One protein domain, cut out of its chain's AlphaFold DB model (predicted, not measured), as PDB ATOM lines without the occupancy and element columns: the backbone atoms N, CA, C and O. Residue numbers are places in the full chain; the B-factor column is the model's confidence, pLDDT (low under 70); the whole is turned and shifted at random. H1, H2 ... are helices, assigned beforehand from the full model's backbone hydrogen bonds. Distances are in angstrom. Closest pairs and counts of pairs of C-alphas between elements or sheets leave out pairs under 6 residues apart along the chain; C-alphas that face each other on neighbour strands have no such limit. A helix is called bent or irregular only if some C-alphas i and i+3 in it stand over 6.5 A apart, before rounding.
ATOM      1  N   THR A  39     -13.616 125.938 -13.319       49.94
ATOM      2  CA  THR A  39     -12.252 125.811 -13.739       49.94
ATOM      3  C   THR A  39     -11.644 124.737 -12.860       49.94
ATOM      4  O   THR A  39     -11.488 124.957 -11.666       49.94
ATOM      5  N   TRP A  40     -11.237 123.602 -13.436       60.84
ATOM      6  CA  TRP A  40     -10.372 122.627 -12.748       60.84
ATOM      7  C   TRP A  40      -9.117 123.293 -12.146       60.84
ATOM      8  O   TRP A  40      -8.368 122.685 -11.398       60.84
ATOM      9  N   LEU A  41      -8.858 124.550 -12.504       78.44
ATOM     10  CA  LEU A  41      -7.842 125.419 -11.957       78.44
ATOM     11  C   LEU A  41      -8.094 125.710 -10.464       78.44
ATOM     12  O   LEU A  41      -8.974 126.510 -10.144       78.44
ATOM     13  N   PRO A  42      -7.300 125.121  -9.555       85.56
ATOM     14  CA  PRO A  42      -7.411 125.399  -8.129       85.56
ATOM     15  C   PRO A  42      -7.092 126.874  -7.850       85.56
ATOM     16  O   PRO A  42      -6.257 127.475  -8.528       85.56
ATOM     17  N   ASP A  43      -7.707 127.481  -6.837       86.69
ATOM     18  CA  ASP A  43      -7.348 128.835  -6.409       86.69
ATOM     19  C   ASP A  43      -6.232 128.766  -5.363       86.69
ATOM     20  O   ASP A  43      -6.447 128.362  -4.224       86.69
ATOM     21  N   LEU A  44      -5.039 129.256  -5.706       87.94
ATOM     22  CA  LEU A  44      -3.884 129.317  -4.800       87.94
ATOM     23  C   LEU A  44      -4.201 129.967  -3.433       87.94
ATOM     24  O   LEU A  44      -3.606 129.605  -2.413       87.94
ATOM     25  N   ASN A  45      -5.143 130.913  -3.388       87.69
ATOM     26  CA  ASN A  45      -5.489 131.652  -2.173       87.69
ATOM     27  C   ASN A  45      -6.524 130.948  -1.295       87.69
ATOM     28  O   ASN A  45      -6.547 131.193  -0.087       87.69
ATOM     29  N   ARG A  46      -7.365 130.085  -1.875       86.25
ATOM     30  CA  ARG A  46      -8.520 129.484  -1.187       86.25
ATOM     31  C   ARG A  46      -8.432 127.969  -1.100       86.25
ATOM     32  O   ARG A  46      -8.627 127.436  -0.010       86.25
ATOM     33  N   SER A  47      -8.016 127.310  -2.177       87.12
ATOM     34  CA  SER A  47      -7.994 125.855  -2.310       87.12
ATOM     35  C   SER A  47      -7.257 125.134  -1.191       87.12
ATOM     36  O   SER A  47      -6.287 125.648  -0.615       87.12
ATOM     37  N   GLY A  48      -7.743 123.932  -0.889       86.31
ATOM     38  CA  GLY A  48      -7.138 123.017   0.074       86.31
ATOM     39  C   GLY A  48      -5.878 122.337  -0.467       86.31
ATOM     40  O   GLY A  48      -5.511 122.490  -1.629       86.31
ATOM     41  N   VAL A  49      -5.212 121.550   0.383       87.38
ATOM     42  CA  VAL A  49      -3.979 120.830   0.011       87.38
ATOM     43  C   VAL A  49      -4.234 119.866  -1.155       87.38
ATOM     44  O   VAL A  49      -3.533 119.938  -2.159       87.38
ATOM     45  N   ALA A  50      -5.287 119.047  -1.069       83.88
ATOM     46  CA  ALA A  50      -5.621 118.048  -2.086       83.88
ATOM     47  C   ALA A  50      -5.919 118.657  -3.469       83.88
ATOM     48  O   ALA A  50      -5.495 118.126  -4.489       83.88
ATOM     49  N   GLU A  51      -6.602 119.801  -3.519       85.06
ATOM     50  CA  GLU A  51      -6.870 120.500  -4.782       85.06
ATOM     51  C   GLU A  51      -5.588 121.085  -5.379       85.06
ATOM     52  O   GLU A  51      -5.352 121.005  -6.584       85.06
ATOM     53  N   LEU A  52      -4.720 121.652  -4.536       88.75
ATOM     54  CA  LEU A  52      -3.442 122.208  -4.974       88.75
ATOM     55  C   LEU A  52      -2.480 121.132  -5.487       88.75
ATOM     56  O   LEU A  52      -1.665 121.430  -6.358       88.75
ATOM     57  N   GLU A  53      -2.588 119.889  -5.015       87.62
ATOM     58  CA  GLU A  53      -1.832 118.749  -5.550       87.62
ATOM     59  C   GLU A  53      -2.188 118.417  -7.007       87.62
ATOM     60  O   GLU A  53      -1.352 117.898  -7.748       87.62
ATOM     61  N   CYS A  54      -3.391 118.774  -7.470       86.19
ATOM     62  CA  CYS A  54      -3.761 118.620  -8.877       86.19
ATOM     63  C   CYS A  54      -2.995 119.579  -9.804       86.19
ATOM     64  O   CYS A  54      -2.994 119.390 -11.024       86.19
ATOM     65  N   VAL A  55      -2.337 120.608  -9.258       86.94
ATOM     66  CA  VAL A  55      -1.508 121.527 -10.042       86.94
ATOM     67  C   VAL A  55      -0.206 120.818 -10.436       86.94
ATOM     68  O   VAL A  55       0.529 120.348  -9.564       86.94
ATOM     69  N   PRO A  56       0.166 120.790 -11.729       84.94
ATOM     70  CA  PRO A  56       1.329 120.042 -12.194       84.94
ATOM     71  C   PRO A  56       2.620 120.473 -11.487       84.94
ATOM     72  O   PRO A  56       2.955 121.654 -11.412       84.94
ATOM     73  N   GLY A  57       3.358 119.485 -10.977       84.19
ATOM     74  CA  GLY A  57       4.595 119.703 -10.223       84.19
ATOM     75  C   GLY A  57       4.383 120.125  -8.764       84.19
ATOM     76  O   GLY A  57       5.371 120.345  -8.055       84.19
ATOM     77  N   THR A  58       3.139 120.231  -8.293       85.69
ATOM     78  CA  THR A  58       2.804 120.542  -6.898       85.69
ATOM     79  C   THR A  58       2.565 119.237  -6.155       85.69
ATOM     80  O   THR A  58       1.504 118.644  -6.249       85.69
ATOM     81  N   GLY A  59       3.587 118.750  -5.455       86.38
ATOM     82  CA  GLY A  59       3.426 117.613  -4.546       86.38
ATOM     83  C   GLY A  59       2.848 118.037  -3.188       86.38
ATOM     84  O   GLY A  59       2.810 119.242  -2.906       86.38
ATOM     85  N   PRO A  60       2.521 117.074  -2.307       87.06
ATOM     86  CA  PRO A  60       1.924 117.321  -0.987       87.06
ATOM     87  C   PRO A  60       2.710 118.348  -0.164       87.06
ATOM     88  O   PRO A  60       2.164 119.342   0.306       87.06
ATOM     89  N   ALA A  61       4.039 118.207  -0.115       89.19
ATOM     90  CA  ALA A  61       4.909 119.138   0.606       89.19
ATOM     91  C   ALA A  61       4.829 120.589   0.086       89.19
ATOM     92  O   ALA A  61       4.945 121.538   0.860       89.19
ATOM     93  N   ARG A  62       4.637 120.787  -1.228       88.44
ATOM     94  CA  ARG A  62       4.500 122.131  -1.820       88.44
ATOM     95  C   ARG A  62       3.098 122.690  -1.609       88.44
ATOM     96  O   ARG A  62       2.973 123.879  -1.334       88.44
ATOM     97  N   ALA A  63       2.072 121.852  -1.714       90.75
ATOM     98  CA  ALA A  63       0.693 122.243  -1.455       90.75
ATOM     99  C   ALA A  63       0.516 122.721  -0.001       90.75
ATOM    100  O   ALA A  63       0.008 123.819   0.230       90.75
ATOM    101  N   GLU A  64       1.041 121.973   0.972       91.00
ATOM    102  CA  GLU A  64       1.066 122.387   2.381       91.00
ATOM    103  C   GLU A  64       1.817 123.708   2.588       91.00
ATOM    104  O   GLU A  64       1.361 124.587   3.323       91.00
ATOM    105  N   LEU A  65       2.955 123.876   1.908       90.25
ATOM    106  CA  LEU A  65       3.747 125.099   1.980       90.25
ATOM    107  C   LEU A  65       2.968 126.310   1.458       90.25
ATOM    108  O   LEU A  65       2.965 127.351   2.111       90.25
ATOM    109  N   ILE A  66       2.267 126.171   0.331       89.62
ATOM    110  CA  ILE A  66       1.415 127.229  -0.228       89.62
ATOM    111  C   ILE A  66       0.321 127.615   0.774       89.62
ATOM    112  O   ILE A  66       0.150 128.799   1.067       89.62
ATOM    113  N   VAL A  67      -0.384 126.638   1.352       90.19
ATOM    114  CA  VAL A  67      -1.456 126.885   2.335       90.19
ATOM    115  C   VAL A  67      -0.926 127.559   3.604       90.19
ATOM    116  O   VAL A  67      -1.601 128.423   4.176       90.19
ATOM    117  N   ARG A  68       0.283 127.200   4.046       89.19
ATOM    118  CA  ARG A  68       0.922 127.803   5.219       89.19
ATOM    119  C   ARG A  68       1.377 129.234   4.949       89.19
ATOM    120  O   ARG A  68       1.042 130.141   5.709       89.19
ATOM    121  N   GLU A  69       2.126 129.446   3.875       89.81
ATOM    122  CA  GLU A  69       2.760 130.735   3.593       89.81
ATOM    123  C   GLU A  69       1.779 131.767   3.025       89.81
ATOM    124  O   GLU A  69       1.963 132.957   3.266       89.81
ATOM    125  N   ARG A  70       0.687 131.369   2.352       86.56
ATOM    126  CA  ARG A  70      -0.313 132.336   1.854       86.56
ATOM    127  C   ARG A  70      -0.948 133.172   2.968       86.56
ATOM    128  O   ARG A  70      -1.311 134.312   2.728       86.56
ATOM    129  N   LYS A  71      -1.040 132.639   4.195       83.12
ATOM    130  CA  LYS A  71      -1.511 133.396   5.372       83.12
ATOM    131  C   LYS A  71      -0.493 134.434   5.847       83.12
ATOM    132  O   LYS A  71      -0.863 135.420   6.475       83.12
ATOM    133  N   ARG A  72       0.790 134.183   5.587       84.31
ATOM    134  CA  ARG A  72       1.902 135.060   5.956       84.31
ATOM    135  C   ARG A  72       2.107 136.167   4.927       84.31
ATOM    136  O   ARG A  72       2.522 137.269   5.277       84.31
ATOM    137  N   LEU A  73       1.828 135.874   3.662       79.19
ATOM    138  CA  LEU A  73       1.881 136.843   2.582       79.19
ATOM    139  C   LEU A  73       0.664 137.767   2.694       79.19
ATOM    140  O   LEU A  73      -0.460 137.378   2.411       79.19
ATOM    141  N   GLY A  74       0.885 139.019   3.097       79.81
ATOM    142  CA  GLY A  74      -0.165 140.046   3.187       79.81
ATOM    143  C   GLY A  74      -0.731 140.503   1.833       79.81
ATOM    144  O   GLY A  74      -1.349 141.561   1.753       79.81
ATOM    145  N   PHE A  75      -0.485 139.753   0.758       83.12
ATOM    146  CA  PHE A  75      -0.955 140.023  -0.594       83.12
ATOM    147  C   PHE A  75      -1.443 138.723  -1.249       83.12
ATOM    148  O   PHE A  75      -0.945 137.646  -0.917       83.12
ATOM    149  N   PRO A  76      -2.387 138.805  -2.206       84.50
ATOM    150  CA  PRO A  76      -2.910 137.625  -2.881       84.50
ATOM    151  C   PRO A  76      -1.819 136.927  -3.693       84.50
ATOM    152  O   PRO A  76      -1.130 137.541  -4.517       84.50
ATOM    153  N   LEU A  77      -1.689 135.621  -3.481       86.38
ATOM    154  CA  LEU A  77      -0.751 134.773  -4.189       86.38
ATOM    155  C   LEU A  77      -1.216 134.597  -5.636       86.38
ATOM    156  O   LEU A  77      -2.365 134.248  -5.910       86.38
ATOM    157  N   LYS A  78      -0.303 134.854  -6.571       87.56
ATOM    158  CA  LYS A  78      -0.510 134.686  -8.014       87.56
ATOM    159  C   LYS A  78       0.499 133.678  -8.556       87.56
ATOM    160  O   LYS A  78       1.596 133.600  -8.001       87.56
ATOM    161  N   PRO A  79       0.205 132.987  -9.674       86.75
ATOM    162  CA  PRO A  79       1.151 132.055 -10.283       86.75
ATOM    163  C   PRO A  79       2.525 132.682 -10.579       86.75
ATOM    164  O   PRO A  79       3.550 132.051 -10.351       86.75
ATOM    165  N   SER A  80       2.555 133.957 -10.989       82.50
ATOM    166  CA  SER A  80       3.787 134.727 -11.232       82.50
ATOM    167  C   SER A  80       4.634 134.965  -9.980       82.50
ATOM    168  O   SER A  80       5.833 135.197 -10.074       82.50
ATOM    169  N   ASN A  81       4.008 134.924  -8.804       86.00
ATOM    170  CA  ASN A  81       4.620 135.282  -7.529       86.00
ATOM    171  C   ASN A  81       4.871 134.042  -6.654       86.00
ATOM    172  O   ASN A  81       5.306 134.182  -5.515       86.00
ATOM    173  N   LEU A  82       4.630 132.830  -7.173       87.25
ATOM    174  CA  LEU A  82       4.908 131.570  -6.471       87.25
ATOM    175  C   LEU A  82       6.388 131.420  -6.099       87.25
ATOM    176  O   LEU A  82       6.688 130.834  -5.068       87.25
ATOM    177  N   ALA A  83       7.299 131.992  -6.890       87.44
ATOM    178  CA  ALA A  83       8.737 131.981  -6.610       87.44
ATOM    179  C   ALA A  83       9.131 132.770  -5.343       87.44
ATOM    180  O   ALA A  83      10.249 132.631  -4.861       87.44
ATOM    181  N   LEU A  84       8.227 133.585  -4.783       84.88
ATOM    182  CA  LEU A  84       8.461 134.283  -3.512       84.88
ATOM    183  C   LEU A  84       8.360 133.347  -2.299       84.88
ATOM    184  O   LEU A  84       8.779 133.708  -1.201       84.88
ATOM    185  N   LEU A  85       7.783 132.157  -2.478       84.88
ATOM    186  CA  LEU A  85       7.674 131.157  -1.428       84.88
ATOM    187  C   LEU A  85       9.029 130.488  -1.179       84.88
ATOM    188  O   LEU A  85       9.691 130.004  -2.098       84.88
ATOM    189  N   LEU A  86       9.429 130.418   0.090       79.06
ATOM    190  CA  LEU A  86      10.701 129.817   0.482       79.06
ATOM    191  C   LEU A  86      10.714 128.326   0.100       79.06
ATOM    192  O   LEU A  86       9.861 127.569   0.552       79.06
ATOM    193  N   GLY A  87      11.663 127.894  -0.734       80.12
ATOM    194  CA  GLY A  87      11.732 126.509  -1.227       80.12
ATOM    195  C   GLY A  87      10.943 126.237  -2.516       80.12
ATOM    196  O   GLY A  87      10.895 125.095  -2.978       80.12
ATOM    197  N   VAL A  88      10.363 127.272  -3.131       84.56
ATOM    198  CA  VAL A  88       9.730 127.192  -4.450       84.56
ATOM    199  C   VAL A  88      10.667 127.776  -5.507       84.56
ATOM    200  O   VAL A  88      10.932 128.971  -5.535       84.56
ATOM    201  N   GLY A  89      11.189 126.919  -6.388       85.56
ATOM    202  CA  GLY A  89      12.093 127.344  -7.459       85.56
ATOM    203  C   GLY A  89      11.372 128.020  -8.631       85.56
ATOM    204  O   GLY A  89      10.226 127.689  -8.947       85.56
ATOM    205  N   GLU A  90      12.082 128.901  -9.341       86.06
ATOM    206  CA  GLU A  90      11.571 129.627 -10.517       86.06
ATOM    207  C   GLU A  90      11.062 128.698 -11.625       86.06
ATOM    208  O   GLU A  90      10.044 128.980 -12.254       86.06
ATOM    209  N   GLY A  91      11.727 127.558 -11.848       86.56
ATOM    210  CA  GLY A  91      11.317 126.589 -12.869       86.56
ATOM    211  C   GLY A  91       9.921 126.013 -12.615       86.56
ATOM    212  O   GLY A  91       9.109 125.922 -13.535       86.56
ATOM    213  N   TYR A  92       9.617 125.694 -11.355       88.94
ATOM    214  CA  TYR A  92       8.281 125.253 -10.956       88.94
ATOM    215  C   TYR A  92       7.269 126.396 -11.081       88.94
ATOM    216  O   TYR A  92       6.232 126.210 -11.712       88.94
ATOM    217  N   ALA A  93       7.586 127.584 -10.553       90.25
ATOM    218  CA  ALA A  93       6.686 128.736 -10.614       90.25
ATOM    219  C   ALA A  93       6.314 129.090 -12.066       90.25
ATOM    220  O   ALA A  93       5.142 129.295 -12.376       90.25
ATOM    221  N   ASN A  94       7.286 129.057 -12.981       90.06
ATOM    222  CA  ASN A  94       7.072 129.278 -14.408       90.06
ATOM    223  C   ASN A  94       6.214 128.168 -15.047       90.06
ATOM    224  O   ASN A  94       5.323 128.451 -15.846       90.06
ATOM    225  N   GLY A  95       6.440 126.903 -14.677       89.19
ATOM    226  CA  GLY A  95       5.616 125.778 -15.126       89.19
ATOM    227  C   GLY A  95       4.147 125.943 -14.732       89.19
ATOM    228  O   GLY A  95       3.261 125.843 -15.583       89.19
ATOM    229  N   VAL A  96       3.899 126.293 -13.468       89.12
ATOM    230  CA  VAL A  96       2.553 126.581 -12.961       89.12
ATOM    231  C   VAL A  96       1.962 127.800 -13.665       89.12
ATOM    232  O   VAL A  96       0.840 127.733 -14.156       89.12
ATOM    233  N   GLN A  97       2.711 128.893 -13.804       89.44
ATOM    234  CA  GLN A  97       2.245 130.094 -14.499       89.44
ATOM    235  C   GLN A  97       1.805 129.802 -15.939       89.44
ATOM    236  O   GLN A  97       0.726 130.232 -16.346       89.44
ATOM    237  N   LYS A  98       2.605 129.051 -16.704       88.38
ATOM    238  CA  LYS A  98       2.252 128.641 -18.072       88.38
ATOM    239  C   LYS A  98       0.996 127.778 -18.104       88.38
ATOM    240  O   LYS A  98       0.164 127.952 -18.990       88.38
ATOM    241  N   TRP A  99       0.851 126.872 -17.141       87.12
ATOM    242  CA  TRP A  99      -0.338 126.037 -17.022       87.12
ATOM    243  C   TRP A  99      -1.586 126.887 -16.746       87.12
ATOM    244  O   TRP A  99      -2.540 126.799 -17.509       87.12
ATOM    245  N   TYR A 100      -1.544 127.807 -15.774       86.69
ATOM    246  CA  TYR A 100      -2.650 128.740 -15.495       86.69
ATOM    247  C   TYR A 100      -2.984 129.638 -16.694       86.69
ATOM    248  O   TYR A 100      -4.158 129.886 -16.969       86.69
ATOM    249  N   ALA A 101      -1.982 130.099 -17.446       83.75
ATOM    250  CA  ALA A 101      -2.186 130.927 -18.636       83.75
ATOM    251  C   ALA A 101      -2.940 130.199 -19.765       83.75
ATOM    252  O   ALA A 101      -3.571 130.849 -20.593       83.75
ATOM    253  N   ARG A 102      -2.910 128.857 -19.801       79.81
ATOM    254  CA  ARG A 102      -3.674 128.062 -20.777       79.81
ATOM    255  C   ARG A 102      -5.180 128.099 -20.509       79.81
ATOM    256  O   ARG A 102      -5.958 128.006 -21.452       79.81
ATOM    257  N   PHE A 103      -5.572 128.210 -19.242       77.00
ATOM    258  CA  PHE A 103      -6.976 128.173 -18.816       77.00
ATOM    259  C   PHE A 103      -7.549 129.558 -18.534       77.00
ATOM    260  O   PHE A 103      -8.759 129.741 -18.586       77.00
ATOM    261  N   THR A 104      -6.693 130.543 -18.257       70.12
ATOM    262  CA  THR A 104      -7.116 131.928 -18.057       70.12
ATOM    263  C   THR A 104      -6.998 132.689 -19.377       70.12
ATOM    264  O   THR A 104      -5.887 133.014 -19.806       70.12
ATOM    265  N   PRO A 105      -8.114 133.007 -20.064       60.88
ATOM    266  CA  PRO A 105      -8.049 133.927 -21.184       60.88
ATOM    267  C   PRO A 105      -7.531 135.261 -20.647       60.88
ATOM    268  O   PRO A 105      -8.136 135.896 -19.785       60.88
ATOM    269  N   THR A 106      -6.352 135.668 -21.114       60.97
ATOM    270  CA  THR A 106      -5.711 136.896 -20.654       60.97
ATOM    271  C   THR A 106      -6.622 138.086 -20.961       60.97
ATOM    272  O   THR A 106      -6.842 138.438 -22.121       60.97
ATOM    273  N   VAL A 107      -7.124 138.738 -19.908       56.28
ATOM    274  CA  VAL A 107      -8.010 139.911 -20.008       56.28
ATOM    275  C   VAL A 107      -7.340 141.042 -20.800       56.28
ATOM    276  O   VAL A 107      -8.014 141.775 -21.523       56.28
ATOM    277  N   ALA A 108      -6.004 141.138 -20.749       52.66
ATOM    278  CA  ALA A 108      -5.244 142.145 -21.486       52.66
ATOM    279  C   ALA A 108      -5.447 142.051 -23.013       52.66
ATOM    280  O   ALA A 108      -5.705 143.073 -23.645       52.66
ATOM    281  N   GLY A 109      -5.451 140.846 -23.598       54.53
ATOM    282  CA  GLY A 109      -5.681 140.668 -25.040       54.53
ATOM    283  C   GLY A 109      -7.120 140.986 -25.455       54.53
ATOM    284  O   GLY A 109      -7.357 141.571 -26.512       54.53
ATOM    285  N   ASN A 110      -8.089 140.681 -24.587       61.56
ATOM    286  CA  ASN A 110      -9.494 141.004 -24.823       61.56
ATOM    287  C   ASN A 110      -9.752 142.520 -24.729       61.56
ATOM    288  O   ASN A 110     -10.476 143.085 -25.546       61.56
ATOM    289  N   SER A 111      -9.100 143.209 -23.786       58.41
ATOM    290  CA  SER A 111      -9.282 144.651 -23.571       58.41
ATOM    291  C   SER A 111      -8.885 145.500 -24.786       58.41
ATOM    292  O   SER A 111      -9.580 146.456 -25.139       58.41
ATOM    293  N   GLU A 112      -7.817 145.118 -25.490       68.75
ATOM    294  CA  GLU A 112      -7.350 145.832 -26.677       68.75
ATOM    295  C   GLU A 112      -8.264 145.586 -27.890       68.75
ATOM    296  O   GLU A 112      -8.571 146.511 -28.648       68.75
ATOM    297  N   GLY A 113      -8.766 144.355 -28.039       68.62
ATOM    298  CA  GLY A 113      -9.756 143.997 -29.056       68.62
ATOM    299  C   GLY A 113     -11.097 144.711 -28.854       68.62
ATOM    300  O   GLY A 113     -11.655 145.254 -29.812       68.62
ATOM    301  N   ILE A 114     -11.582 144.777 -27.609       68.88
ATOM    302  CA  ILE A 114     -12.792 145.520 -27.226       68.88
ATOM    303  C   ILE A 114     -12.613 147.012 -27.524       68.88
ATOM    304  O   ILE A 114     -13.468 147.625 -28.163       68.88
ATOM    305  N   ARG A 115     -11.468 147.598 -27.150       71.00
ATOM    306  CA  ARG A 115     -11.171 149.014 -27.411       71.00
ATOM    307  C   ARG A 115     -11.180 149.344 -28.908       71.00
ATOM    308  O   ARG A 115     -11.793 150.337 -29.301       71.00
ATOM    309  N   LYS A 116     -10.547 148.515 -29.748       78.44
ATOM    310  CA  LYS A 116     -10.524 148.706 -31.213       78.44
ATOM    311  C   LYS A 116     -11.922 148.591 -31.832       78.44
ATOM    312  O   LYS A 116     -12.263 149.376 -32.718       78.44
ATOM    313  N   ARG A 117     -12.749 147.655 -31.352       75.31
ATOM    314  CA  ARG A 117     -14.142 147.487 -31.799       75.31
ATOM    315  C   ARG A 117     -14.992 148.712 -31.459       75.31
ATOM    316  O   ARG A 117     -15.587 149.297 -32.361       75.31
ATOM    317  N   ASN A 118     -14.931 149.166 -30.208       84.88
ATOM    318  CA  ASN A 118     -15.664 150.345 -29.743       84.88
ATOM    319  C   ASN A 118     -15.259 151.612 -30.517       84.88
ATOM    320  O   ASN A 118     -16.108 152.424 -30.880       84.88
ATOM    321  N   GLN A 119     -13.969 151.771 -30.838       87.38
ATOM    322  CA  GLN A 119     -13.486 152.909 -31.628       87.38
ATOM    323  C   GLN A 119     -14.055 152.913 -33.057       87.38
ATOM    324  O   GLN A 119     -14.431 153.967 -33.576       87.38
ATOM    325  N   LYS A 120     -14.146 151.739 -33.693       91.25
ATOM    326  CA  LYS A 120     -14.722 151.591 -35.036       91.25
ATOM    327  C   LYS A 120     -16.226 151.879 -35.040       91.25
ATOM    328  O   LYS A 120     -16.710 152.564 -35.940       91.25
ATOM    329  N   GLU A 121     -16.954 151.392 -34.040       89.75
ATOM    330  CA  GLU A 121     -18.395 151.628 -33.896       89.75
ATOM    331  C   GLU A 121     -18.717 153.107 -33.660       89.75
ATOM    332  O   GLU A 121     -19.610 153.651 -34.314       89.75
ATOM    333  N   TRP A 122     -17.935 153.790 -32.818       87.06
ATOM    334  CA  TRP A 122     -18.041 155.236 -32.619       87.06
ATOM    335  C   TRP A 122     -17.834 156.014 -33.927       87.06
ATOM    336  O   TRP A 122     -18.649 156.872 -34.276       87.06
ATOM    337  N   ALA A 123     -16.797 155.664 -34.698       90.88
ATOM    338  CA  ALA A 123     -16.530 156.292 -35.991       90.88
ATOM    339  C   ALA A 123     -17.687 156.079 -36.986       90.88
ATOM    340  O   ALA A 123     -18.106 157.019 -37.664       90.88
ATOM    341  N   GLN A 124     -18.255 154.870 -37.041       91.19
ATOM    342  CA  GLN A 124     -19.419 154.577 -37.885       91.19
ATOM    343  C   GLN A 124     -20.677 155.326 -37.437       91.19
ATOM    344  O   GLN A 124     -21.453 155.769 -38.283       91.19
ATOM    345  N   SER A 125     -20.893 155.485 -36.129       89.62
ATOM    346  CA  SER A 125     -21.998 156.293 -35.603       89.62
ATOM    347  C   SER A 125     -21.871 157.751 -36.043       89.62
ATOM    348  O   SER A 125     -22.817 158.313 -36.588       89.62
ATOM    349  N   LYS A 126     -20.668 158.330 -35.934       94.12
ATOM    350  CA  LYS A 126     -20.396 159.706 -36.376       94.12
ATOM    351  C   LYS A 126     -20.589 159.910 -37.877       94.12
ATOM    352  O   LYS A 126     -21.120 160.934 -38.299       94.12
ATOM    353  N   LEU A 127     -20.202 158.929 -38.691       89.62
ATOM    354  CA  LEU A 127     -20.488 158.942 -40.128       89.62
ATOM    355  C   LEU A 127     -21.996 158.897 -40.405       89.62
ATOM    356  O   LEU A 127     -22.484 159.679 -41.219       89.62
ATOM    357  N   ARG A 128     -22.744 158.029 -39.713       87.38
ATOM    358  CA  ARG A 128     -24.206 157.921 -39.852       87.38
ATOM    359  C   ARG A 128     -24.928 159.214 -39.469       87.38
ATOM    360  O   ARG A 128     -25.776 159.659 -40.236       87.38
ATOM    361  N   GLU A 129     -24.552 159.837 -38.354       90.94
ATOM    362  CA  GLU A 129     -25.061 161.157 -37.945       90.94
ATOM    363  C   GLU A 129     -24.835 162.202 -39.044       90.94
ATOM    364  O   GLU A 129     -25.781 162.837 -39.506       90.94
ATOM    365  N   LYS A 130     -23.606 162.295 -39.565       92.38
ATOM    366  CA  LYS A 130     -23.258 163.239 -40.637       92.38
ATOM    367  C   LYS A 130     -24.055 163.009 -41.928       92.38
ATOM    368  O   LYS A 130     -24.372 163.959 -42.642       92.38
ATOM    369  N   HIS A 131     -24.367 161.756 -42.264       89.62
ATOM    370  CA  HIS A 131     -25.211 161.436 -43.420       89.62
ATOM    371  C   HIS A 131     -26.679 161.826 -43.205       89.62
ATOM    372  O   HIS A 131     -27.333 162.217 -44.170       89.62
ATOM    373  N   LEU A 132     -27.191 161.741 -41.975       86.69
ATOM    374  CA  LEU A 132     -28.552 162.157 -41.630       86.69
ATOM    375  C   LEU A 132     -28.706 163.680 -41.670       86.69
ATOM    376  O   LEU A 132     -29.679 164.169 -42.236       86.69
TER     377      LEU A 132
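What this domain is: This is residues 39 to 132 of the 136 residues of an uncharacterized protein of Planctomycetes bacterium (UniProt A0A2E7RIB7). Picture a compact head of four short helices with one long helix, H5, sticking out of it like a handle. In the head the helices come as two pairs, H1 with H2 and the helical hairpin of H3 and H4; residues 105 to 132, of which 107 to 132 belong to H5, stand free and make much of the length. The printed part has 94 residues with five named helices, in the order H1, H2, H3, H4, H5, and no named strand, and its class is all helix. Taken whole it is extended, with a radius of gyration of the C-alphas of 20.5 A and spans of 69 by 25 by 22 A, while the 66 residues of the head span 28 by 22 by 21 A.

How they stand to each other: Go along the printed part from Thr 39, and the first named helix you reach is H1, residues 49 to 53. A short link of 6 residues takes you on to H2, residues 60 to 69. These two touch, with 9 pairs of C-alphas within 8 A; look at Val 49 and Ala 63, whose C-alphas are the closest at 5.1 A. A short link of 9 residues then leads to H3, residues 79 to 84. H2 and H3 are apart, but only just, with their closest C-alphas 8.4 A from each other. After a tight link of 5 residues comes H4, residues 90 to 103, which touches H3 with 12 pairs of C-alphas within 8 A. The closest C-alphas of this hairpin are those of Pro 79 and Gln 97, 4.8 A apart, and the two helices run opposite ways at a shallow tilt of 17 degrees. H1 is apart from H3 and from H4, and H2 is apart from H4. A tight link of 3 residues joins H4 to H5, residues 107 to 132, yet those two are apart, and H5 touches no helix. In the backbones, every O i to N i+4 pair of H1, H2 and H5 is within hydrogen-bond range. In H4 9 of 10 such pairs are within range, and in H3 0 of 2, where 2 of 3 O i to N i+3 pairs are within range.

Where its parts are: Find C-alpha 49 at (-3.979, 120.830, 0.011), where H1 begins; its five residues, Val 49 to Glu 53, cover 6.3 A from first to last C-alpha. H2, Pro 60 to Glu 69, covers 14.2 A. H3, Pro 79 to Leu 84, measures 10.2 A and is irregular, with C-alphas 80 and 83 standing 7.3 A apart. Look next for C-alpha 90 at (11.571, 129.627, -10.517); from there H4 runs 20.4 A to Phe 103. H5, with 26 residues the longest helix, runs 37.2 A from Val 107 to Leu 132, where C-alpha 132 stands at (-28.552, 162.157, -41.630). None of the five helices is bent.

The domain as a whole: The two C-alphas farthest apart are those of Ala 61, in H2, and Leu 132, the last residue of H5, at 69.0 A. From the first to the last printed C-alpha, Thr 39 to Leu 132, the distance is 48.6 A. The printed part has no cut, and no link between its named helices is long. Look down the B-factor column and you will find a mean pLDDT of 82.8 over the printed part. Confidence in this predicted model is low, under 70, at residues 39 to 40 and 105 to 114, of which 107 to 114 belong to H5.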